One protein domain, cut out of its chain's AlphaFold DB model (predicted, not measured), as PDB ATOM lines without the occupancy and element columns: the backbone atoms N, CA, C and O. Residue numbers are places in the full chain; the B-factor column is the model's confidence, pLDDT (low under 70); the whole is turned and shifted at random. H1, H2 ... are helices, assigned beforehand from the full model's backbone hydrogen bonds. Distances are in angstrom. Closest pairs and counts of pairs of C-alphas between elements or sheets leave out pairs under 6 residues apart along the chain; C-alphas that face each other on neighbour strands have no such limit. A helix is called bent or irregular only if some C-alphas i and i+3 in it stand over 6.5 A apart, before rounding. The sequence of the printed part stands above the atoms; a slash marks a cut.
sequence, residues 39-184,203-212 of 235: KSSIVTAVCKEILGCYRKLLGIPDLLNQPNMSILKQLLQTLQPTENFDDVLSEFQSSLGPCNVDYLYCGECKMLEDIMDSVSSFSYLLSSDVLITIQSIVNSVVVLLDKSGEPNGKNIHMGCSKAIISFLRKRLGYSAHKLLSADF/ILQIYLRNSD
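Overview. This is residues 39 to 184 and 203 to 212 of the 235 residues of an uncharacterized protein of Zea mays (UniProt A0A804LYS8). Three long helices, H4, H5 and H6, form an up-and-down bundle, each running against the one before it in the chain, their centres in a triangle. H1 packs lengthwise on H5, H2 packs on residues 101 to 108 of H4, and short H7 packs on H6; the loop of residues 148 to 162 reaches past one end. The printed part has 156 residues with seven named helices, H1 to H7 in chain order, and no named strand: all helix. It is compact, radius of gyration of the C-alphas 15.7 A, but elongated, spanning 50 by 31 by 30 A.

Along the chain. H5, residues 124 to 147, is longest at 34.8 A. H4 is residues 101 to 120, 28.4 A; H6 is 163 to 180, 26.4 A. H1, residues 39 to 58, 28.4 A, begins with C-alpha 39 at (-5.701, 59.188, 2.251). H2 is residues 66 to 78, irregular, with C-alphas 67 and 70 7.6 A apart. H3 is residues 86 to 89; H7, 203 to 209, ends with C-alpha 209 at (-26.605, 40.538, -18.869).

Arrangement. H5 forms helical hairpins with H4, closest C-alphas Met 116 and Ser 127, 4.9 A, and with H6, Val 138 and Leu 168, 6.2 A. H4 and H6 touch at a shallow tilt of 3 degrees, the same way; their closest C-alphas are Asp 102 and Ile 164, 6.5 A. H1 touches H5, the same way at a shallow tilt of 12 degrees, closest C-alphas Arg 55 and Ser 136, 6.0 A. H2, with residues 73 to 77 alone, touches H4, closest C-alphas Leu 76 and Leu 104, 5.7 A. H7 touches residues 172 to 180 of H6, closest C-alphas Gly 173 and Tyr 207, 4.6 A. H3 is close to but not clearly touching H4, C-alphas Leu 89 and Cys 106, 7.4 A. H1 and H6 are apart. Every O i to N i+4 pair is within hydrogen-bond range in H1, H4, H5, H6 and H7, and 7 of 9 in H2; H3 is too short for one.

Size, cuts and confidence. The C-alphas of Lys 39 and Asn 152 are farthest apart, 52.6 A. Residues 185 to 202 are not printed; C-alphas 184 and 203 stand 14.2 A apart across the cut. The links H3 to H4 and H5 to H6 are long. The pLDDT is under 70 in residues 93 to 97 and 148 to 158.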
ATOM      1  N   LYS A  39      -4.643  59.937   1.547       78.38
ATOM      2  CA  LYS A  39      -5.701  59.188   2.251       78.38
ATOM      3  C   LYS A  39      -6.556  58.375   1.270       78.38
ATOM      4  O   LYS A  39      -6.854  57.219   1.548       78.38
ATOM      5  N   SER A  40      -6.868  58.946   0.101       77.44
ATOM      6  CA  SER A  40      -7.591  58.281  -0.996       77.44
ATOM      7  C   SER A  40      -6.888  56.996  -1.456       77.44
ATOM      8  O   SER A  40      -7.523  55.951  -1.603       77.44
ATOM      9  N   SER A  41      -5.559  57.026  -1.599       80.38
ATOM     10  CA  SER A  41      -4.774  55.850  -1.991       80.38
ATOM     11  C   SER A  41      -4.779  54.754  -0.921       80.38
ATOM     12  O   SER A  41      -4.888  53.579  -1.271       80.38
ATOM     13  N   ILE A  42      -4.707  55.120   0.365       83.81
ATOM     14  CA  ILE A  42      -4.795  54.165   1.485       83.81
ATOM     15  C   ILE A  42      -6.179  53.513   1.513       83.81
ATOM     16  O   ILE A  42      -6.276  52.288   1.485       83.81
ATOM     17  N   VAL A  43      -7.244  54.325   1.504       84.44
ATOM     18  CA  VAL A  43      -8.636  53.845   1.486       84.44
ATOM     19  C   VAL A  43      -8.861  52.923   0.292       84.44
ATOM     20  O   VAL A  43      -9.365  51.817   0.453       84.44
ATOM     21  N   THR A  44      -8.394  53.317  -0.893       85.94
ATOM     22  CA  THR A  44      -8.509  52.496  -2.101       85.94
ATOM     23  C   THR A  44      -7.822  51.144  -1.951       85.94
ATOM     24  O   THR A  44      -8.412  50.126  -2.306       85.94
ATOM     25  N   ALA A  45      -6.594  51.099  -1.431       87.06
ATOM     26  CA  ALA A  45      -5.870  49.844  -1.248       87.06
ATOM     27  C   ALA A  45      -6.567  48.922  -0.233       87.06
ATOM     28  O   ALA A  45      -6.781  47.744  -0.519       87.06
ATOM     29  N   VAL A  46      -6.972  49.470   0.916       90.50
ATOM     30  CA  VAL A  46      -7.649  48.716   1.980       90.50
ATOM     31  C   VAL A  46      -8.999  48.188   1.499       90.50
ATOM     32  O   VAL A  46      -9.266  46.992   1.619       90.50
ATOM     33  N   CYS A  47      -9.833  49.038   0.894       91.38
ATOM     34  CA  CYS A  47     -11.133  48.620   0.375       91.38
ATOM     35  C   CYS A  47     -10.987  47.546  -0.708       91.38
ATOM     36  O   CYS A  47     -11.731  46.569  -0.692       91.38
ATOM     37  N   LYS A  48     -10.008  47.668  -1.615       90.75
ATOM     38  CA  LYS A  48      -9.754  46.638  -2.633       90.75
ATOM     39  C   LYS A  48      -9.417  45.283  -2.029       90.75
ATOM     40  O   LYS A  48      -9.949  44.277  -2.496       90.75
ATOM     41  N   GLU A  49      -8.574  45.249  -1.000       94.19
ATOM     42  CA  GLU A  49      -8.209  43.992  -0.346       94.19
ATOM     43  C   GLU A  49      -9.406  43.380   0.393       94.19
ATOM     44  O   GLU A  49      -9.674  42.188   0.244       94.19
ATOM     45  N   ILE A  50     -10.187  44.195   1.112       94.31
ATOM     46  CA  ILE A  50     -11.403  43.745   1.809       94.31
ATOM     47  C   ILE A  50     -12.408  43.158   0.813       94.31
ATOM     48  O   ILE A  50     -12.857  42.024   0.986       94.31
ATOM     49  N   LEU A  51     -12.720  43.885  -0.264       95.00
ATOM     50  CA  LEU A  51     -13.630  43.424  -1.315       95.00
ATOM     51  C   LEU A  51     -13.092  42.157  -1.997       95.00
ATOM     52  O   LEU A  51     -13.841  41.220  -2.260       95.00
ATOM     53  N   GLY A  52     -11.783  42.093  -2.251       94.62
ATOM     54  CA  GLY A  52     -11.120  40.921  -2.817       94.62
ATOM     55  C   GLY A  52     -11.247  39.678  -1.935       94.62
ATOM     56  O   GLY A  52     -11.621  38.613  -2.430       94.62
ATOM     57  N   CYS A  53     -10.976  39.810  -0.637       95.12
ATOM     58  CA  CYS A  53     -11.161  38.752   0.355       95.12
ATOM     59  C   CYS A  53     -12.622  38.312   0.437       95.12
ATOM     60  O   CYS A  53     -12.913  37.117   0.404       95.12
ATOM     61  N   TYR A  54     -13.541  39.270   0.463       95.06
ATOM     62  CA  TYR A  54     -14.965  38.998   0.548       95.06
ATOM     63  C   TYR A  54     -15.484  38.184  -0.647       95.06
ATOM     64  O   TYR A  54     -16.127  37.147  -0.481       95.06
ATOM     65  N   ARG A  55     -15.105  38.571  -1.872       95.44
ATOM     66  CA  ARG A  55     -15.434  37.810  -3.089       95.44
ATOM     67  C   ARG A  55     -14.884  36.386  -3.058       95.44
ATOM     68  O   ARG A  55     -15.558  35.469  -3.518       95.44
ATOM     69  N   LYS A  56     -13.670  36.190  -2.528       95.31
ATOM     70  CA  LYS A  56     -13.084  34.848  -2.364       95.31
ATOM     71  C   LYS A  56     -13.905  34.009  -1.388       95.31
ATOM     72  O   LYS A  56     -14.164  32.856  -1.708       95.31
ATOM     73  N   LEU A  57     -14.349  34.580  -0.264       94.12
ATOM     74  CA  LEU A  57     -15.204  33.893   0.712       94.12
ATOM     75  C   LEU A  57     -16.531  33.453   0.088       94.12
ATOM     76  O   LEU A  57     -16.870  32.276   0.166       94.12
ATOM     77  N   LEU A  58     -17.232  34.358  -0.605       92.31
ATOM     78  CA  LEU A  58     -18.466  34.022  -1.328       92.31
ATOM     79  C   LEU A  58     -18.251  32.991  -2.445       92.31
ATOM     80  O   LEU A  58     -19.174  32.267  -2.810       92.31
ATOM     81  N   GLY A  59     -17.037  32.925  -2.993       90.44
ATOM     82  CA  GLY A  59     -16.642  31.944  -3.997       90.44
ATOM     83  C   GLY A  59     -16.380  30.540  -3.450       90.44
ATOM     84  O   GLY A  59     -16.217  29.628  -4.257       90.44
ATOM     85  N   ILE A  60     -16.334  30.336  -2.126       91.75
ATOM     86  CA  ILE A  60     -16.138  29.014  -1.514       91.75
ATOM     87  C   ILE A  60     -17.454  28.234  -1.618       91.75
ATOM     88  O   ILE A  60     -18.411  28.559  -0.910       91.75
ATOM     89  N   PRO A  61     -17.536  27.161  -2.431       85.88
ATOM     90  CA  PRO A  61     -18.794  26.446  -2.621       85.88
ATOM     91  C   PRO A  61     -19.329  25.851  -1.318       85.88
ATOM     92  O   PRO A  61     -20.544  25.778  -1.144       85.88
ATOM     93  N   ASP A  62     -18.439  25.445  -0.410       88.19
ATOM     94  CA  ASP A  62     -18.806  24.853   0.875       88.19
ATOM     95  C   ASP A  62     -19.499  25.838   1.812       88.19
ATOM     96  O   ASP A  62     -20.377  25.431   2.572       88.19
ATOM     97  N   LEU A  63     -19.169  27.132   1.730       89.31
ATOM     98  CA  LEU A  63     -19.836  28.172   2.515       89.31
ATOM     99  C   LEU A  63     -21.330  28.256   2.169       89.31
ATOM    100  O   LEU A  63     -22.157  28.498   3.042       89.31
ATOM    101  N   LEU A  64     -21.673  27.993   0.906       87.25
ATOM    102  CA  LEU A  64     -23.038  28.039   0.380       87.25
ATOM    103  C   LEU A  64     -23.823  26.733   0.616       87.25
ATOM    104  O   LEU A  64     -24.928  26.571   0.105       87.25
ATOM    105  N   ASN A  65     -23.278  25.777   1.374       84.19
ATOM    106  CA  ASN A  65     -23.983  24.544   1.725       84.19
ATOM    107  C   ASN A  65     -24.826  24.724   3.001       84.19
ATOM    108  O   ASN A  65     -24.486  25.495   3.897       84.19
ATOM    109  N   GLN A  66     -25.888  23.924   3.139       80.56
ATOM    110  CA  GLN A  66     -26.798  23.946   4.296       80.56
ATOM    111  C   GLN A  66     -26.109  23.907   5.678       80.56
ATOM    112  O   GLN A  66     -26.487  24.712   6.530       80.56
ATOM    113  N   PRO A  67     -25.092  23.054   5.939       85.31
ATOM    114  CA  PRO A  67     -24.436  23.010   7.252       85.31
ATOM    115  C   PRO A  67     -23.764  24.329   7.650       85.31
ATOM    116  O   PRO A  67     -23.638  24.618   8.837       85.31
ATOM    117  N   ASN A  68     -23.369  25.138   6.663       89.19
ATOM    118  CA  ASN A  68     -22.649  26.394   6.856       89.19
ATOM    119  C   ASN A  68     -23.563  27.625   6.747       89.19
ATOM    120  O   ASN A  68     -23.083  28.755   6.772       89.19
ATOM    121  N   MET A  69     -24.885  27.432   6.682       87.56
ATOM    122  CA  MET A  69     -25.855  28.522   6.546       87.56
ATOM    123  C   MET A  69     -25.775  29.545   7.689       87.56
ATOM    124  O   MET A  69     -25.974  30.736   7.466       87.56
ATOM    125  N   SER A  70     -25.472  29.115   8.915       89.94
ATOM    126  CA  SER A  70     -25.260  30.037  10.040       89.94
ATOM    127  C   SER A  70     -24.050  30.946   9.814       89.94
ATOM    128  O   SER A  70     -24.146  32.146  10.057       89.94
ATOM    129  N   ILE A  71     -22.951  30.393   9.294       92.50
ATOM    130  CA  ILE A  71     -21.725  31.129   8.959       92.50
ATOM    131  C   ILE A  71     -22.003  32.108   7.820       92.50
ATOM    132  O   ILE A  71     -21.624  33.273   7.909       92.50
ATOM    133  N   LEU A  72     -22.718  31.668   6.778       92.00
ATOM    134  CA  LEU A  72     -23.138  32.546   5.687       92.00
ATOM    135  C   LEU A  72     -23.980  33.708   6.222       92.00
ATOM    136  O   LEU A  72     -23.658  34.858   5.957       92.00
ATOM    137  N   LYS A  73     -25.007  33.441   7.034       91.94
ATOM    138  CA  LYS A  73     -25.827  34.505   7.632       91.94
ATOM    139  C   LYS A  73     -25.000  35.488   8.456       91.94
ATOM    140  O   LYS A  73     -25.218  36.684   8.324       91.94
ATOM    141  N   GLN A  74     -24.054  35.008   9.263       92.88
ATOM    142  CA  GLN A  74     -23.154  35.873  10.034       92.88
ATOM    143  C   GLN A  74     -22.283  36.751   9.126       92.88
ATOM    144  O   GLN A  74     -22.121  37.942   9.390       92.88
ATOM    145  N   LEU A  75     -21.765  36.183   8.034       93.44
ATOM    146  CA  LEU A  75     -21.001  36.931   7.041       93.44
ATOM    147  C   LEU A  75     -21.856  38.045   6.418       93.44
ATOM    148  O   LEU A  75     -21.458  39.206   6.465       93.44
ATOM    149  N   LEU A  76     -23.056  37.711   5.931       92.69
ATOM    150  CA  LEU A  76     -23.974  38.685   5.329       92.69
ATOM    151  C   LEU A  76     -24.410  39.760   6.345       92.69
ATOM    152  O   LEU A  76     -24.509  40.938   6.014       92.69
ATOM    153  N   GLN A  77     -24.622  39.376   7.609       91.50
ATOM    154  CA  GLN A  77     -24.961  40.295   8.704       91.50
ATOM    155  C   GLN A  77     -23.868  41.331   8.991       91.50
ATOM    156  O   GLN A  77     -24.173  42.411   9.487       91.50
ATOM    157  N   THR A  78     -22.609  41.023   8.680       89.94
ATOM    158  CA  THR A  78     -21.479  41.927   8.944       89.94
ATOM    159  C   THR A  78     -21.486  43.144   8.012       89.94
ATOM    160  O   THR A  78     -20.944  44.189   8.359       89.94
ATOM    161  N   LEU A  79     -22.118  43.025   6.843       86.69
ATOM    162  CA  LEU A  79     -22.181  44.064   5.814       86.69
ATOM    163  C   LEU A  79     -23.609  44.584   5.618       86.69
ATOM    164  O   LEU A  79     -24.057  44.794   4.495       86.69
ATOM    165  N   GLN A  80     -24.344  44.776   6.712       91.81
ATOM    166  CA  GLN A  80     -25.668  45.396   6.659       91.81
ATOM    167  C   GLN A  80     -25.565  46.924   6.738       91.81
ATOM    168  O   GLN A  80     -24.695  47.443   7.443       91.81
ATOM    169  N   PRO A  81     -26.452  47.655   6.044       89.94
ATOM    170  CA  PRO A  81     -26.502  49.102   6.133       89.94
ATOM    171  C   PRO A  81     -26.913  49.526   7.545       89.94
ATOM    172  O   PRO A  81     -27.707  48.863   8.217       89.94
ATOM    173  N   THR A  82     -26.361  50.647   8.001       85.62
ATOM    174  CA  THR A  82     -26.707  51.244   9.299       85.62
ATOM    175  C   THR A  82     -28.075  51.918   9.279       85.62
ATOM    176  O   THR A  82     -28.728  52.029  10.314       85.62
ATOM    177  N   GLU A  83     -28.494  52.385   8.105       85.69
ATOM    178  CA  GLU A  83     -29.785  53.021   7.872       85.69
ATOM    179  C   GLU A  83     -30.827  51.996   7.408       85.69
ATOM    180  O   GLU A  83     -30.496  50.973   6.803       85.69
ATOM    181  N   ASN A  84     -32.102  52.277   7.690       83.62
ATOM    182  CA  ASN A  84     -33.194  51.438   7.212       83.62
ATOM    183  C   ASN A  84     -33.307  51.541   5.676       83.62
ATOM    184  O   ASN A  84     -33.257  52.633   5.115       83.62
ATOM    185  N   PHE A  85     -33.483  50.401   5.009       86.25
ATOM    186  CA  PHE A  85     -33.642  50.272   3.562       86.25
ATOM    187  C   PHE A  85     -34.938  49.537   3.168       86.25
ATOM    188  O   PHE A  85     -35.055  49.050   2.041       86.25
ATOM    189  N   ASP A  86     -35.925  49.473   4.064       81.81
ATOM    190  CA  ASP A  86     -37.228  48.831   3.843       81.81
ATOM    191  C   ASP A  86     -37.966  49.393   2.617       81.81
ATOM    192  O   ASP A  86     -38.614  48.640   1.889       81.81
ATOM    193  N   ASP A  87     -37.809  50.686   2.317       81.44
ATOM    194  CA  ASP A  87     -38.381  51.309   1.114       81.44
ATOM    195  C   ASP A  87     -37.877  50.626  -0.162       81.44
ATOM    196  O   ASP A  87     -38.635  50.367  -1.094       81.44
ATOM    197  N   VAL A  88     -36.599  50.253  -0.177       78.69
ATOM    198  CA  VAL A  88     -35.963  49.554  -1.295       78.69
ATOM    199  C   VAL A  88     -36.398  48.085  -1.343       78.69
ATOM    200  O   VAL A  88     -36.513  47.502  -2.422       78.69
ATOM    201  N   LEU A  89     -36.670  47.476  -0.186       78.81
ATOM    202  CA  LEU A  89     -37.220  46.121  -0.092       78.81
ATOM    203  C   LEU A  89     -38.681  46.040  -0.526       78.81
ATOM    204  O   LEU A  89     -39.109  44.977  -0.976       78.81
ATOM    205  N   SER A  90     -39.432  47.137  -0.433       75.44
ATOM    206  CA  SER A  90     -40.832  47.183  -0.861       75.44
ATOM    207  C   SER A  90     -41.002  46.868  -2.355       75.44
ATOM    208  O   SER A  90     -42.016  46.287  -2.745       75.44
ATOM    209  N   GLU A  91     -39.979  47.143  -3.178       74.44
ATOM    210  CA  GLU A  91     -39.913  46.726  -4.587       74.44
ATOM    211  C   GLU A  91     -39.805  45.203  -4.762       74.44
ATOM    212  O   GLU A  91     -40.152  44.673  -5.819       74.44
ATOM    213  N   PHE A  92     -39.293  44.499  -3.751       72.56
ATOM    214  CA  PHE A  92     -39.086  43.058  -3.769       72.56
ATOM    215  C   PHE A  92     -40.241  42.296  -3.109       72.56
ATOM    216  O   PHE A  92     -40.834  41.428  -3.748       72.56
ATOM    217  N   GLN A  93     -40.562  42.597  -1.844       67.62
ATOM    218  CA  GLN A  93     -41.645  41.961  -1.086       67.62
ATOM    219  C   GLN A  93     -42.075  42.800   0.126       67.62
ATOM    220  O   GLN A  93     -41.271  43.463   0.770       67.62
ATOM    221  N   SER A  94     -43.356  42.695   0.495       57.81
ATOM    222  CA  SER A  94     -43.996  43.535   1.519       57.81
ATOM    223  C   SER A  94     -43.550  43.284   2.967       57.81
ATOM    224  O   SER A  94     -43.916  44.061   3.843       57.81
ATOM    225  N   SER A  95     -42.803  42.214   3.258       62.31
ATOM    226  CA  SER A  95     -42.131  42.050   4.553       62.31
ATOM    227  C   SER A  95     -41.081  40.947   4.481       62.31
ATOM    228  O   SER A  95     -41.410  39.770   4.318       62.31
ATOM    229  N   LEU A  96     -39.813  41.320   4.632       69.88
ATOM    230  CA  LEU A  96     -38.733  40.387   4.921       69.88
ATOM    231  C   LEU A  96     -38.279  40.604   6.363       69.88
ATOM    232  O   LEU A  96     -38.053  41.730   6.791       69.88
ATOM    233  N   GLY A  97     -38.144  39.521   7.128       69.31
ATOM    234  CA  GLY A  97     -37.607  39.610   8.485       69.31
ATOM    235  C   GLY A  97     -36.086  39.860   8.478       69.31
ATOM    236  O   GLY A  97     -35.408  39.277   7.633       69.31
ATOM    237  N   PRO A  98     -35.514  40.586   9.458       70.44
ATOM    238  CA  PRO A  98     -34.078  40.923   9.507       70.44
ATOM    239  C   PRO A  98     -33.099  39.730   9.508       70.44
ATOM    240  O   PRO A  98     -31.916  39.881   9.225       70.44
ATOM    241  N   CYS A  99     -33.575  38.524   9.834       76.12
ATOM    242  CA  CYS A  99     -32.780  37.285   9.846       76.12
ATOM    243  C   CYS A  99     -33.038  36.374   8.626       76.12
ATOM    244  O   CYS A  99     -32.558  35.229   8.578       76.12
ATOM    245  N   ASN A 100     -33.856  36.841   7.679       86.81
ATOM    246  CA  ASN A 100     -34.132  36.162   6.421       86.81
ATOM    247  C   ASN A 100     -32.916  36.292   5.485       86.81
ATOM    248  O   ASN A 100     -32.271  37.335   5.444       86.81
ATOM    249  N   VAL A 101     -32.583  35.226   4.751       89.69
ATOM    250  CA  VAL A 101     -31.414  35.222   3.853       89.69
ATOM    251  C   VAL A 101     -31.580  36.256   2.739       89.69
ATOM    252  O   VAL A 101     -30.628  36.964   2.423       89.69
ATOM    253  N   ASP A 102     -32.796  36.405   2.216       90.81
ATOM    254  CA  ASP A 102     -33.113  37.405   1.205       90.81
ATOM    255  C   ASP A 102     -32.908  38.829   1.731       90.81
ATOM    256  O   ASP A 102     -32.301  39.653   1.052       90.81
ATOM    257  N   TYR A 103     -33.342  39.102   2.969       90.62
ATOM    258  CA  TYR A 103     -33.129  40.401   3.618       90.62
ATOM    259  C   TYR A 103     -31.641  40.738   3.685       90.62
ATOM    260  O   TYR A 103     -31.228  41.825   3.290       90.62
ATOM    261  N   LEU A 104     -30.836  39.780   4.150       92.94
ATOM    262  CA  LEU A 104     -29.406  39.973   4.345       92.94
ATOM    263  C   LEU A 104     -28.682  40.235   3.019       92.94
ATOM    264  O   LEU A 104     -27.874  41.159   2.942       92.94
ATOM    265  N   TYR A 105     -29.012  39.493   1.960       93.88
ATOM    266  CA  TYR A 105     -28.450  39.734   0.631       93.88
ATOM    267  C   TYR A 105     -28.856  41.089   0.044       93.88
ATOM    268  O   TYR A 105     -28.031  41.777  -0.558       93.88
ATOM    269  N   CYS A 106     -30.113  41.496   0.226       92.62
ATOM    270  CA  CYS A 106     -30.577  42.809  -0.210       92.62
ATOM    271  C   CYS A 106     -29.884  43.946   0.549       92.62
ATOM    272  O   CYS A 106     -29.481  44.930  -0.073       92.62
ATOM    273  N   GLY A 107     -29.722  43.804   1.868       93.44
ATOM    274  CA  GLY A 107     -29.026  44.781   2.701       93.44
ATOM    275  C   GLY A 107     -27.572  44.934   2.290       93.44
ATOM    276  O   GLY A 107     -27.105  46.045   2.069       93.44
ATOM    277  N   GLU A 108     -26.882  43.824   2.061       93.62
ATOM    278  CA  GLU A 108     -25.498  43.865   1.608       93.62
ATOM    279  C   GLU A 108     -25.347  44.527   0.232       93.62
ATOM    280  O   GLU A 108     -24.474  45.373   0.031       93.62
ATOM    281  N   CYS A 109     -26.232  44.192  -0.712       94.31
ATOM    282  CA  CYS A 109     -26.267  44.850  -2.014       94.31
ATOM    283  C   CYS A 109     -26.450  46.367  -1.862       94.31
ATOM    284  O   CYS A 109     -25.745  47.135  -2.509       94.31
ATOM    285  N   LYS A 110     -27.355  46.805  -0.977       94.25
ATOM    286  CA  LYS A 110     -27.587  48.225  -0.682       94.25
ATOM    287  C   LYS A 110     -26.356  48.891  -0.055       94.25
ATOM    288  O   LYS A 110     -25.937  49.934  -0.540       94.25
ATOM    289  N   MET A 111     -25.735  48.262   0.941       94.94
ATOM    290  CA  MET A 111     -24.515  48.766   1.579       94.94
ATOM    291  C   MET A 111     -23.380  48.961   0.562       94.94
ATOM    292  O   MET A 111     -22.685  49.974   0.581       94.94
ATOM    293  N   LEU A 112     -23.196  48.010  -0.358       95.44
ATOM    294  CA  LEU A 112     -22.195  48.141  -1.416       95.44
ATOM    295  C   LEU A 112     -22.549  49.227  -2.433       95.44
ATOM    296  O   LEU A 112     -21.650  49.928  -2.882       95.44
ATOM    297  N   GLU A 113     -23.818  49.402  -2.789       95.00
ATOM    298  CA  GLU A 113     -24.233  50.530  -3.631       95.00
ATOM    299  C   GLU A 113     -23.930  51.879  -2.967       95.00
ATOM    300  O   GLU A 113     -23.401  52.771  -3.625       95.00
ATOM    301  N   ASP A 114     -24.156  52.004  -1.657       93.69
ATOM    302  CA  ASP A 114     -23.833  53.222  -0.901       93.69
ATOM    303  C   ASP A 114     -22.320  53.484  -0.850       93.69
ATOM    304  O   ASP A 114     -21.861  54.618  -1.021       93.69
ATOM    305  N   ILE A 115     -21.519  52.424  -0.688       93.00
ATOM    306  CA  ILE A 115     -20.058  52.515  -0.802       93.00
ATOM    307  C   ILE A 115     -19.669  52.967  -2.210       93.00
ATOM    308  O   ILE A 115     -18.848  53.873  -2.340       93.00
ATOM    309  N   MET A 116     -20.241  52.358  -3.254       93.38
ATOM    310  CA  MET A 116     -19.959  52.698  -4.651       93.38
ATOM    311  C   MET A 116     -20.240  54.177  -4.925       93.38
ATOM    312  O   MET A 116     -19.406  54.854  -5.519       93.38
ATOM    313  N   ASP A 117     -21.368  54.691  -4.439       91.44
ATOM    314  CA  ASP A 117     -21.749  56.093  -4.585       91.44
ATOM    315  C   ASP A 117     -20.737  57.029  -3.920       91.44
ATOM    316  O   ASP A 117     -20.285  57.990  -4.542       91.44
ATOM    317  N   SER A 118     -20.302  56.699  -2.704       89.94
ATOM    318  CA  SER A 118     -19.281  57.461  -1.981       89.94
ATOM    319  C   SER A 118     -17.938  57.481  -2.724       89.94
ATOM    320  O   SER A 118     -17.335  58.544  -2.927       89.94
ATOM    321  N   VAL A 119     -17.479  56.317  -3.197       88.94
ATOM    322  CA  VAL A 119     -16.153  56.181  -3.819       88.94
ATOM    323  C   VAL A 119     -16.096  56.634  -5.278       88.94
ATOM    324  O   VAL A 119     -15.011  56.947  -5.775       88.94
ATOM    325  N   SER A 120     -17.244  56.724  -5.957       87.25
ATOM    326  CA  SER A 120     -17.345  57.152  -7.361       87.25
ATOM    327  C   SER A 120     -16.789  58.549  -7.610       87.25
ATOM    328  O   SER A 120     -16.238  58.815  -8.676       87.25
ATOM    329  N   SER A 121     -16.839  59.406  -6.591       84.00
ATOM    330  CA  SER A 121     -16.325  60.773  -6.645       84.00
ATOM    331  C   SER A 121     -14.802  60.865  -6.814       84.00
ATOM    332  O   SER A 121     -14.314  61.874  -7.322       84.00
ATOM    333  N   PHE A 122     -14.045  59.837  -6.411       82.50
ATOM    334  CA  PHE A 122     -12.578  59.888  -6.405       82.50
ATOM    335  C   PHE A 122     -11.880  58.657  -7.000       82.50
ATOM    336  O   PHE A 122     -10.712  58.755  -7.369       82.50
ATOM    337  N   SER A 123     -12.541  57.501  -7.141       86.44
ATOM    338  CA  SER A 123     -11.925  56.317  -7.752       86.44
ATOM    339  C   SER A 123     -12.913  55.489  -8.570       86.44
ATOM    340  O   SER A 123     -13.733  54.728  -8.041       86.44
ATOM    341  N   TYR A 124     -12.761  55.549  -9.894       86.56
ATOM    342  CA  TYR A 124     -13.539  54.721 -10.811       86.56
ATOM    343  C   TYR A 124     -13.154  53.246 -10.674       86.56
ATOM    344  O   TYR A 124     -14.012  52.360 -10.677       86.56
ATOM    345  N   LEU A 125     -11.857  52.969 -10.497       88.12
ATOM    346  CA  LEU A 125     -11.370  51.610 -10.260       88.12
ATOM    347  C   LEU A 125     -11.990  50.986  -9.006       88.12
ATOM    348  O   LEU A 125     -12.424  49.838  -9.061       88.12
ATOM    349  N   LEU A 126     -12.033  51.718  -7.887       90.38
ATOM    350  CA  LEU A 126     -12.630  51.198  -6.656       90.38
ATOM    351  C   LEU A 126     -14.137  50.985  -6.813       90.38
ATOM    352  O   LEU A 126     -14.638  49.935  -6.429       90.38
ATOM    353  N   SER A 127     -14.837  51.927  -7.444       92.75
ATOM    354  CA  SER A 127     -16.268  51.790  -7.755       92.75
ATOM    355  C   SER A 127     -16.552  50.542  -8.590       92.75
ATOM    356  O   SER A 127     -17.493  49.797  -8.331       92.75
ATOM    357  N   SER A 128     -15.674  50.251  -9.550       92.75
ATOM    358  CA  SER A 128     -15.769  49.043 -10.368       92.75
ATOM    359  C   SER A 128     -15.501  47.770  -9.561       92.75
ATOM    360  O   SER A 128     -16.181  46.765  -9.755       92.75
ATOM    361  N   ASP A 129     -14.536  47.796  -8.636       93.94
ATOM    362  CA  ASP A 129     -14.294  46.695  -7.699       93.94
ATOM    363  C   ASP A 129     -15.520  46.434  -6.810       93.94
ATOM    364  O   ASP A 129     -15.857  45.274  -6.573       93.94
ATOM    365  N   VAL A 130     -16.213  47.485  -6.362       96.38
ATOM    366  CA  VAL A 130     -17.465  47.373  -5.600       96.38
ATOM    367  C   VAL A 130     -18.562  46.729  -6.453       96.38
ATOM    368  O   VAL A 130     -19.155  45.741  -6.024       96.38
ATOM    369  N   LEU A 131     -18.764  47.187  -7.695       96.88
ATOM    370  CA  LEU A 131     -19.730  46.588  -8.628       96.88
ATOM    371  C   LEU A 131     -19.454  45.094  -8.882       96.88
ATOM    372  O   LEU A 131     -20.374  44.275  -8.906       96.88
ATOM    373  N   ILE A 132     -18.184  44.715  -9.050       96.19
ATOM    374  CA  ILE A 132     -17.785  43.310  -9.219       96.19
ATOM    375  C   ILE A 132     -18.103  42.498  -7.955       96.19
ATOM    376  O   ILE A 132     -18.474  41.330  -8.060       96.19
ATOM    377  N   THR A 133     -17.995  43.092  -6.765       97.25
ATOM    378  CA  THR A 133     -18.420  42.443  -5.516       97.25
ATOM    379  C   THR A 133     -19.932  42.251  -5.465       97.25
ATOM    380  O   THR A 133     -20.371  41.149  -5.140       97.25
ATOM    381  N   ILE A 134     -20.726  43.243  -5.885       97.25
ATOM    382  CA  ILE A 134     -22.183  43.082  -6.028       97.25
ATOM    383  C   ILE A 134     -22.490  41.917  -6.984       97.25
ATOM    384  O   ILE A 134     -23.305  41.053  -6.673       97.25
ATOM    385  N   GLN A 135     -21.776  41.805  -8.110       97.31
ATOM    386  CA  GLN A 135     -21.918  40.657  -9.013       97.31
ATOM    387  C   GLN A 135     -21.594  39.317  -8.328       97.31
ATOM    388  O   GLN A 135     -22.299  38.330  -8.553       97.31
ATOM    389  N   SER A 136     -20.551  39.254  -7.495       96.62
ATOM    390  CA  SER A 136     -20.231  38.056  -6.710       96.62
ATOM    391  C   SER A 136     -21.349  37.678  -5.736       96.62
ATOM    392  O   SER A 136     -21.631  36.488  -5.603       96.62
ATOM    393  N   ILE A 137     -22.029  38.654  -5.126       95.25
ATOM    394  CA  ILE A 137     -23.215  38.409  -4.295       95.25
ATOM    395  C   ILE A 137     -24.314  37.749  -5.121       95.25
ATOM    396  O   ILE A 137     -24.770  36.662  -4.765       95.25
ATOM    397  N   VAL A 138     -24.691  38.350  -6.255       95.31
ATOM    398  CA  VAL A 138     -25.735  37.799  -7.134       95.31
ATOM    399  C   VAL A 138     -25.399  36.369  -7.554       95.31
ATOM    400  O   VAL A 138     -26.252  35.484  -7.494       95.31
ATOM    401  N   ASN A 139     -24.142  36.113  -7.925       94.88
ATOM    402  CA  ASN A 139     -23.687  34.774  -8.291       94.88
ATOM    403  C   ASN A 139     -23.767  33.787  -7.119       94.88
ATOM    404  O   ASN A 139     -24.153  32.639  -7.328       94.88
ATOM    405  N   SER A 140     -23.442  34.216  -5.895       94.06
ATOM    406  CA  SER A 140     -23.543  33.362  -4.706       94.06
ATOM    407  C   SER A 140     -24.981  32.901  -4.459       94.06
ATOM    408  O   SER A 140     -25.198  31.727  -4.177       94.06
ATOM    409  N   VAL A 141     -25.969  33.777  -4.673       92.50
ATOM    410  CA  VAL A 141     -27.393  33.440  -4.533       92.50
ATOM    411  C   VAL A 141     -27.853  32.455  -5.603       92.50
ATOM    412  O   VAL A 141     -28.591  31.518  -5.306       92.50
ATOM    413  N   VAL A 142     -27.390  32.625  -6.845       91.38
ATOM    414  CA  VAL A 142     -27.658  31.661  -7.923       91.38
ATOM    415  C   VAL A 142     -27.122  30.280  -7.540       91.38
ATOM    416  O   VAL A 142     -27.873  29.311  -7.558       91.38
ATOM    417  N   VAL A 143     -25.866  30.197  -7.089       90.69
ATOM    418  CA  VAL A 143     -25.252  28.929  -6.655       90.69
ATOM    419  C   VAL A 143     -25.983  28.324  -5.453       90.69
ATOM    420  O   VAL A 143     -26.185  27.111  -5.402       90.69
ATOM    421  N   LEU A 144     -26.395  29.156  -4.493       88.75
ATOM    422  CA  LEU A 144     -27.159  28.745  -3.315       88.75
ATOM    423  C   LEU A 144     -28.467  28.041  -3.710       88.75
ATOM    424  O   LEU A 144     -28.791  26.975  -3.186       88.75
ATOM    425  N   LEU A 145     -29.198  28.630  -4.659       86.56
ATOM    426  CA  LEU A 145     -30.495  28.138  -5.125       86.56
ATOM    427  C   LEU A 145     -30.381  26.958  -6.099       86.56
ATOM    428  O   LEU A 145     -31.263  26.098  -6.108       86.56
ATOM    429  N   ASP A 146     -29.300  26.870  -6.875       83.56
ATOM    430  CA  ASP A 146     -29.033  25.720  -7.744       83.56
ATOM    431  C   ASP A 146     -28.762  24.452  -6.915       83.56
ATOM    432  O   ASP A 146     -29.307  23.384  -7.199       83.56
ATOM    433  N   LYS A 147     -27.994  24.573  -5.821       70.88
ATOM    434  CA  LYS A 147     -27.687  23.458  -4.908       70.88
ATOM    435  C   LYS A 147     -28.889  22.963  -4.108       70.88
ATOM    436  O   LYS A 147     -28.934  21.795  -3.727       70.88
ATOM    437  N   SER A 148     -29.880  23.817  -3.847       58.53
ATOM    438  CA  SER A 148     -31.078  23.400  -3.107       58.53
ATOM    439  C   SER A 148     -32.018  22.501  -3.925       58.53
ATOM    440  O   SER A 148     -32.986  21.990  -3.373       58.53
ATOM    441  N   GLY A 149     -31.780  22.345  -5.235       53.25
ATOM    442  CA  GLY A 149     -32.597  21.535  -6.144       53.25
ATOM    443  C   GLY A 149     -32.186  20.062  -6.274       53.25
ATOM    444  O   GLY A 149     -32.812  19.343  -7.051       53.25
ATOM    445  N   GLU A 150     -31.149  19.596  -5.566       56.09
ATOM    446  CA  GLU A 150     -30.685  18.207  -5.682       56.09
ATOM    447  C   GLU A 150     -31.680  17.198  -5.060       56.09
ATOM    448  O   GLU A 150     -32.016  17.299  -3.877       56.09
ATOM    449  N   PRO A 151     -32.117  16.162  -5.808       49.03
ATOM    450  CA  PRO A 151     -33.226  15.277  -5.427       49.03
ATOM    451  C   PRO A 151     -32.962  14.366  -4.212       49.03
ATOM    452  O   PRO A 151     -33.899  13.757  -3.699       49.03
ATOM    453  N   ASN A 152     -31.715  14.269  -3.736       53.44
ATOM    454  CA  ASN A 152     -31.333  13.461  -2.568       53.44
ATOM    455  C   ASN A 152     -31.221  14.268  -1.262       53.44
ATOM    456  O   ASN A 152     -31.050  13.683  -0.189       53.44
ATOM    457  N   GLY A 153     -31.317  15.598  -1.323       50.44
ATOM    458  CA  GLY A 153     -31.364  16.444  -0.140       50.44
ATOM    459  C   GLY A 153     -32.777  16.464   0.424       50.44
ATOM    460  O   GLY A 153     -33.726  16.797  -0.281       50.44
ATOM    461  N   LYS A 154     -32.951  16.141   1.711       47.91
ATOM    462  CA  LYS A 154     -34.184  16.494   2.431       47.91
ATOM    463  C   LYS A 154     -34.467  17.968   2.129       47.91
ATOM    464  O   LYS A 154     -33.595  18.789   2.399       47.91
ATOM    465  N   ASN A 155     -35.632  18.277   1.550       46.81
ATOM    466  CA  ASN A 155     -36.076  19.631   1.206       46.81
ATOM    467  C   ASN A 155     -36.154  20.504   2.473       46.81
ATOM    468  O   ASN A 155     -37.223  20.710   3.043       46.81
ATOM    469  N   ILE A 156     -35.009  20.973   2.960       53.16
ATOM    470  CA  ILE A 156     -34.912  21.920   4.058       53.16
ATOM    471  C   ILE A 156     -34.912  23.295   3.404       53.16
ATOM    472  O   ILE A 156     -33.987  23.663   2.680       53.16
ATOM    473  N   HIS A 157     -36.001  24.024   3.626       60.81
ATOM    474  CA  HIS A 157     -36.219  25.375   3.131       60.81
ATOM    475  C   HIS A 157     -35.032  26.277   3.509       60.81
ATOM    476  O   HIS A 157     -34.878  26.651   4.670       60.81
ATOM    477  N   MET A 158     -34.197  26.638   2.528       65.94
ATOM    478  CA  MET A 158     -32.962  27.413   2.735       65.94
ATOM    479  C   MET A 158     -33.223  28.855   3.203       65.94
ATOM    480  O   MET A 158     -32.296  29.567   3.577       65.94
ATOM    481  N   GLY A 159     -34.487  29.293   3.208       72.25
ATOM    482  CA  GLY A 159     -34.867  30.644   3.616       72.25
ATOM    483  C   GLY A 159     -34.544  31.712   2.573       72.25
ATOM    484  O   GLY A 159     -34.610  32.885   2.923       72.25
ATOM    485  N   CYS A 160     -34.193  31.302   1.347       81.88
ATOM    486  CA  CYS A 160     -33.888  32.164   0.210       81.88
ATOM    487  C   CYS A 160     -34.910  31.928  -0.914       81.88
ATOM    488  O   CYS A 160     -35.159  30.783  -1.305       81.88
ATOM    489  N   SER A 161     -35.537  32.996  -1.396       85.50
ATOM    490  CA  SER A 161     -36.575  32.971  -2.427       85.50
ATOM    491  C   SER A 161     -35.969  33.016  -3.822       85.50
ATOM    492  O   SER A 161     -35.093  33.823  -4.094       85.50
ATOM    493  N   LYS A 162     -36.511  32.260  -4.785       85.62
ATOM    494  CA  LYS A 162     -36.079  32.368  -6.195       85.62
ATOM    495  C   LYS A 162     -36.289  33.762  -6.791       85.62
ATOM    496  O   LYS A 162     -35.577  34.137  -7.720       85.62
ATOM    497  N   ALA A 163     -37.246  34.529  -6.268       87.31
ATOM    498  CA  ALA A 163     -37.538  35.870  -6.761       87.31
ATOM    499  C   ALA A 163     -36.376  36.850  -6.519       87.31
ATOM    500  O   ALA A 163     -36.236  37.814  -7.274       87.31
ATOM    501  N   ILE A 164     -35.535  36.615  -5.499       90.25
ATOM    502  CA  ILE A 164     -34.454  37.547  -5.147       90.25
ATOM    503  C   ILE A 164     -33.435  37.693  -6.275       90.25
ATOM    504  O   ILE A 164     -32.874  38.769  -6.461       90.25
ATOM    505  N   ILE A 165     -33.224  36.635  -7.068       90.88
ATOM    506  CA  ILE A 165     -32.291  36.669  -8.196       90.88
ATOM    507  C   ILE A 165     -32.690  37.798  -9.145       90.88
ATOM    508  O   ILE A 165     -31.844  38.604  -9.520       90.88
ATOM    509  N   SER A 166     -33.969  37.883  -9.515       90.12
ATOM    510  CA  SER A 166     -34.455  38.923 -10.423       90.12
ATOM    511  C   SER A 166     -34.262  40.319  -9.833       90.12
ATOM    512  O   SER A 166     -33.787  41.216 -10.524       90.12
ATOM    513  N   PHE A 167     -34.555  40.490  -8.542       91.69
ATOM    514  CA  PHE A 167     -34.376  41.764  -7.847       91.69
ATOM    515  C   PHE A 167     -32.909  42.214  -7.801       91.69
ATOM    516  O   PHE A 167     -32.584  43.327  -8.218       91.69
ATOM    517  N   LEU A 168     -32.003  41.337  -7.362       93.75
ATOM    518  CA  LEU A 168     -30.577  41.650  -7.279       93.75
ATOM    519  C   LEU A 168     -29.951  41.869  -8.660       93.75
ATOM    520  O   LEU A 168     -29.079  42.721  -8.805       93.75
ATOM    521  N   ARG A 169     -30.408  41.146  -9.692       94.62
ATOM    522  CA  ARG A 169     -29.977  41.394 -11.075       94.62
ATOM    523  C   ARG A 169     -30.390  42.784 -11.543       94.62
ATOM    524  O   ARG A 169     -29.535  43.513 -12.031       94.62
ATOM    525  N   LYS A 170     -31.643  43.193 -11.319       93.06
ATOM    526  CA  LYS A 170     -32.114  44.549 -11.652       93.06
ATOM    527  C   LYS A 170     -31.239  45.623 -10.989       93.06
ATOM    528  O   LYS A 170     -30.807  46.564 -11.649       93.06
ATOM    529  N   ARG A 171     -30.913  45.444  -9.706       93.94
ATOM    530  CA  ARG A 171     -30.034  46.342  -8.934       93.94
ATOM    531  C   ARG A 171     -28.600  46.380  -9.461       93.94
ATOM    532  O   ARG A 171     -28.052  47.456  -9.687       93.94
ATOM    533  N   LEU A 172     -28.022  45.216  -9.754       96.25
ATOM    534  CA  LEU A 172     -26.703  45.104 -10.376       96.25
ATOM    535  C   LEU A 172     -26.658  45.788 -11.754       96.25
ATOM    536  O   LEU A 172     -25.688  46.478 -12.064       96.25
ATOM    537  N   GLY A 173     -27.705  45.619 -12.566       95.12
ATOM    538  CA  GLY A 173     -27.852  46.280 -13.863       95.12
ATOM    539  C   GLY A 173     -27.916  47.801 -13.730       95.12
ATOM    540  O   GLY A 173     -27.161  48.503 -14.400       95.12
ATOM    541  N   TYR A 174     -28.744  48.304 -12.811       93.00
ATOM    542  CA  TYR A 174     -28.837  49.733 -12.500       93.00
ATOM    543  C   TYR A 174     -27.491  50.316 -12.042       93.00
ATOM    544  O   TYR A 174     -27.045  51.340 -12.559       93.00
ATOM    545  N   SER A 175     -26.806  49.627 -11.131       95.38
ATOM    546  CA  SER A 175     -25.488  50.024 -10.630       95.38
ATOM    547  C   SER A 175     -24.430  50.068 -11.737       95.38
ATOM    548  O   SER A 175     -23.641  51.009 -11.810       95.38
ATOM    549  N   ALA A 176     -24.443  49.092 -12.650       95.38
ATOM    550  CA  ALA A 176     -23.545  49.075 -13.800       95.38
ATOM    551  C   ALA A 176     -23.828  50.233 -14.770       95.38
ATOM    552  O   ALA A 176     -22.891  50.894 -15.213       95.38
ATOM    553  N   HIS A 177     -25.101  50.518 -15.056       92.88
ATOM    554  CA  HIS A 177     -25.504  51.660 -15.881       92.88
ATOM    555  C   HIS A 177     -25.066  52.995 -15.271       92.88
ATOM    556  O   HIS A 177     -24.480  53.832 -15.959       92.88
ATOM    557  N   LYS A 178     -25.296  53.172 -13.964       92.38
ATOM    558  CA  LYS A 178     -24.873  54.364 -13.220       92.38
ATOM    559  C   LYS A 178     -23.368  54.583 -13.339       92.38
ATOM    560  O   LYS A 178     -22.941  55.698 -13.617       92.38
ATOM    561  N   LEU A 179     -22.577  53.520 -13.190       91.25
ATOM    562  CA  LEU A 179     -21.123  53.598 -13.309       91.25
ATOM    563  C   LEU A 179     -20.663  53.896 -14.745       91.25
ATOM    564  O   LEU A 179     -19.741  54.682 -14.925       91.25
ATOM    565  N   LEU A 180     -21.311  53.320 -15.766       90.38
ATOM    566  CA  LEU A 180     -21.019  53.621 -17.178       90.38
ATOM    567  C   LEU A 180     -21.341  55.069 -17.558       90.38
ATOM    568  O   LEU A 180     -20.698  55.615 -18.452       90.38
ATOM    569  N   SER A 181     -22.325  55.666 -16.889       87.94
ATOM    570  CA  SER A 181     -22.782  57.038 -17.129       87.94
ATOM    571  C   SER A 181     -22.032  58.081 -16.292       87.94
ATOM    572  O   SER A 181     -22.288  59.272 -16.438       87.94
ATOM    573  N   ALA A 182     -21.154  57.653 -15.381       85.19
ATOM    574  CA  ALA A 182     -20.437  58.546 -14.484       85.19
ATOM    575  C   ALA A 182     -19.259  59.235 -15.187       85.19
ATOM    576  O   ALA A 182     -18.525  58.620 -15.966       85.19
ATOM    577  N   ASP A 183     -19.025  60.500 -14.840       78.81
ATOM    578  CA  ASP A 183     -17.829  61.218 -15.267       78.81
ATOM    579  C   ASP A 183     -16.580  60.613 -14.615       78.81
ATOM    580  O   ASP A 183     -16.544  60.320 -13.418       78.81
ATOM    581  N   PHE A 184     -15.519  60.427 -15.403       70.88
ATOM    582  CA  PHE A 184     -14.281  59.847 -14.890       70.88
ATOM    583  C   PHE A 184     -13.523  60.854 -14.010       70.88
ATOM    584  O   PHE A 184     -13.158  61.927 -14.503       70.88
ATOM    585  N   ILE A 203     -17.848  45.920 -17.197       93.50
ATOM    586  CA  ILE A 203     -19.024  46.635 -16.675       93.50
ATOM    587  C   ILE A 203     -20.167  46.595 -17.695       93.50
ATOM    588  O   ILE A 203     -21.302  46.292 -17.339       93.50
ATOM    589  N   LEU A 204     -19.865  46.804 -18.976       92.25
ATOM    590  CA  LEU A 204     -20.841  46.706 -20.057       92.25
ATOM    591  C   LEU A 204     -21.443  45.298 -20.153       92.25
ATOM    592  O   LEU A 204     -22.653  45.149 -20.292       92.25
ATOM    593  N   GLN A 205     -20.623  44.253 -20.019       93.25
ATOM    594  CA  GLN A 205     -21.114  42.874 -19.960       93.25
ATOM    595  C   GLN A 205     -22.033  42.637 -18.758       93.25
ATOM    596  O   GLN A 205     -23.035  41.935 -18.898       93.25
ATOM    597  N   ILE A 206     -21.708  43.201 -17.589       94.69
ATOM    598  CA  ILE A 206     -22.577  43.149 -16.406       94.69
ATOM    599  C   ILE A 206     -23.912  43.814 -16.728       94.69
ATOM    600  O   ILE A 206     -24.954  43.195 -16.529       94.69
ATOM    601  N   TYR A 207     -23.890  45.029 -17.266       93.38
ATOM    602  CA  TYR A 207     -25.100  45.776 -17.573       93.38
ATOM    603  C   TYR A 207     -26.004  45.031 -18.568       93.38
ATOM    604  O   TYR A 207     -27.169  44.759 -18.271       93.38
ATOM    605  N   LEU A 208     -25.446  44.591 -19.700       90.25
ATOM    606  CA  LEU A 208     -26.184  43.888 -20.754       90.25
ATOM    607  C   LEU A 208     -26.817  42.576 -20.271       90.25
ATOM    608  O   LEU A 208     -27.929  42.245 -20.680       90.25
ATOM    609  N   ARG A 209     -26.120  41.823 -19.408       90.81
ATOM    610  CA  ARG A 209     -26.605  40.538 -18.869       90.81
ATOM    611  C   ARG A 209     -27.701  40.681 -17.819       90.81
ATOM    612  O   ARG A 209     -28.376  39.697 -17.529       90.81
ATOM    613  N   ASN A 210     -27.828  41.857 -17.216       89.56
ATOM    614  CA  ASN A 210     -28.737  42.108 -16.101       89.56
ATOM    615  C   ASN A 210     -29.837  43.123 -16.446       89.56
ATOM    616  O   ASN A 210     -30.525  43.604 -15.551       89.56
ATOM    617  N   SER A 211     -29.995  43.442 -17.731       81.94
ATOM    618  CA  SER A 211     -31.073  44.288 -18.243       81.94
ATOM    619  C   SER A 211     -32.256  43.443 -18.704       81.94
ATOM    620  O   SER A 211     -32.066  42.335 -19.205       81.94
ATOM    621  N   ASP A 212     -33.468  43.988 -18.589       75.31
ATOM    622  CA  ASP A 212     -34.709  43.284 -18.941       75.31
ATOM    623  C   ASP A 212     -34.796  42.933 -20.440       75.31
ATOM    624  O   ASP A 212     -35.391  41.922 -20.813       75.31
TER     625      ASP A 212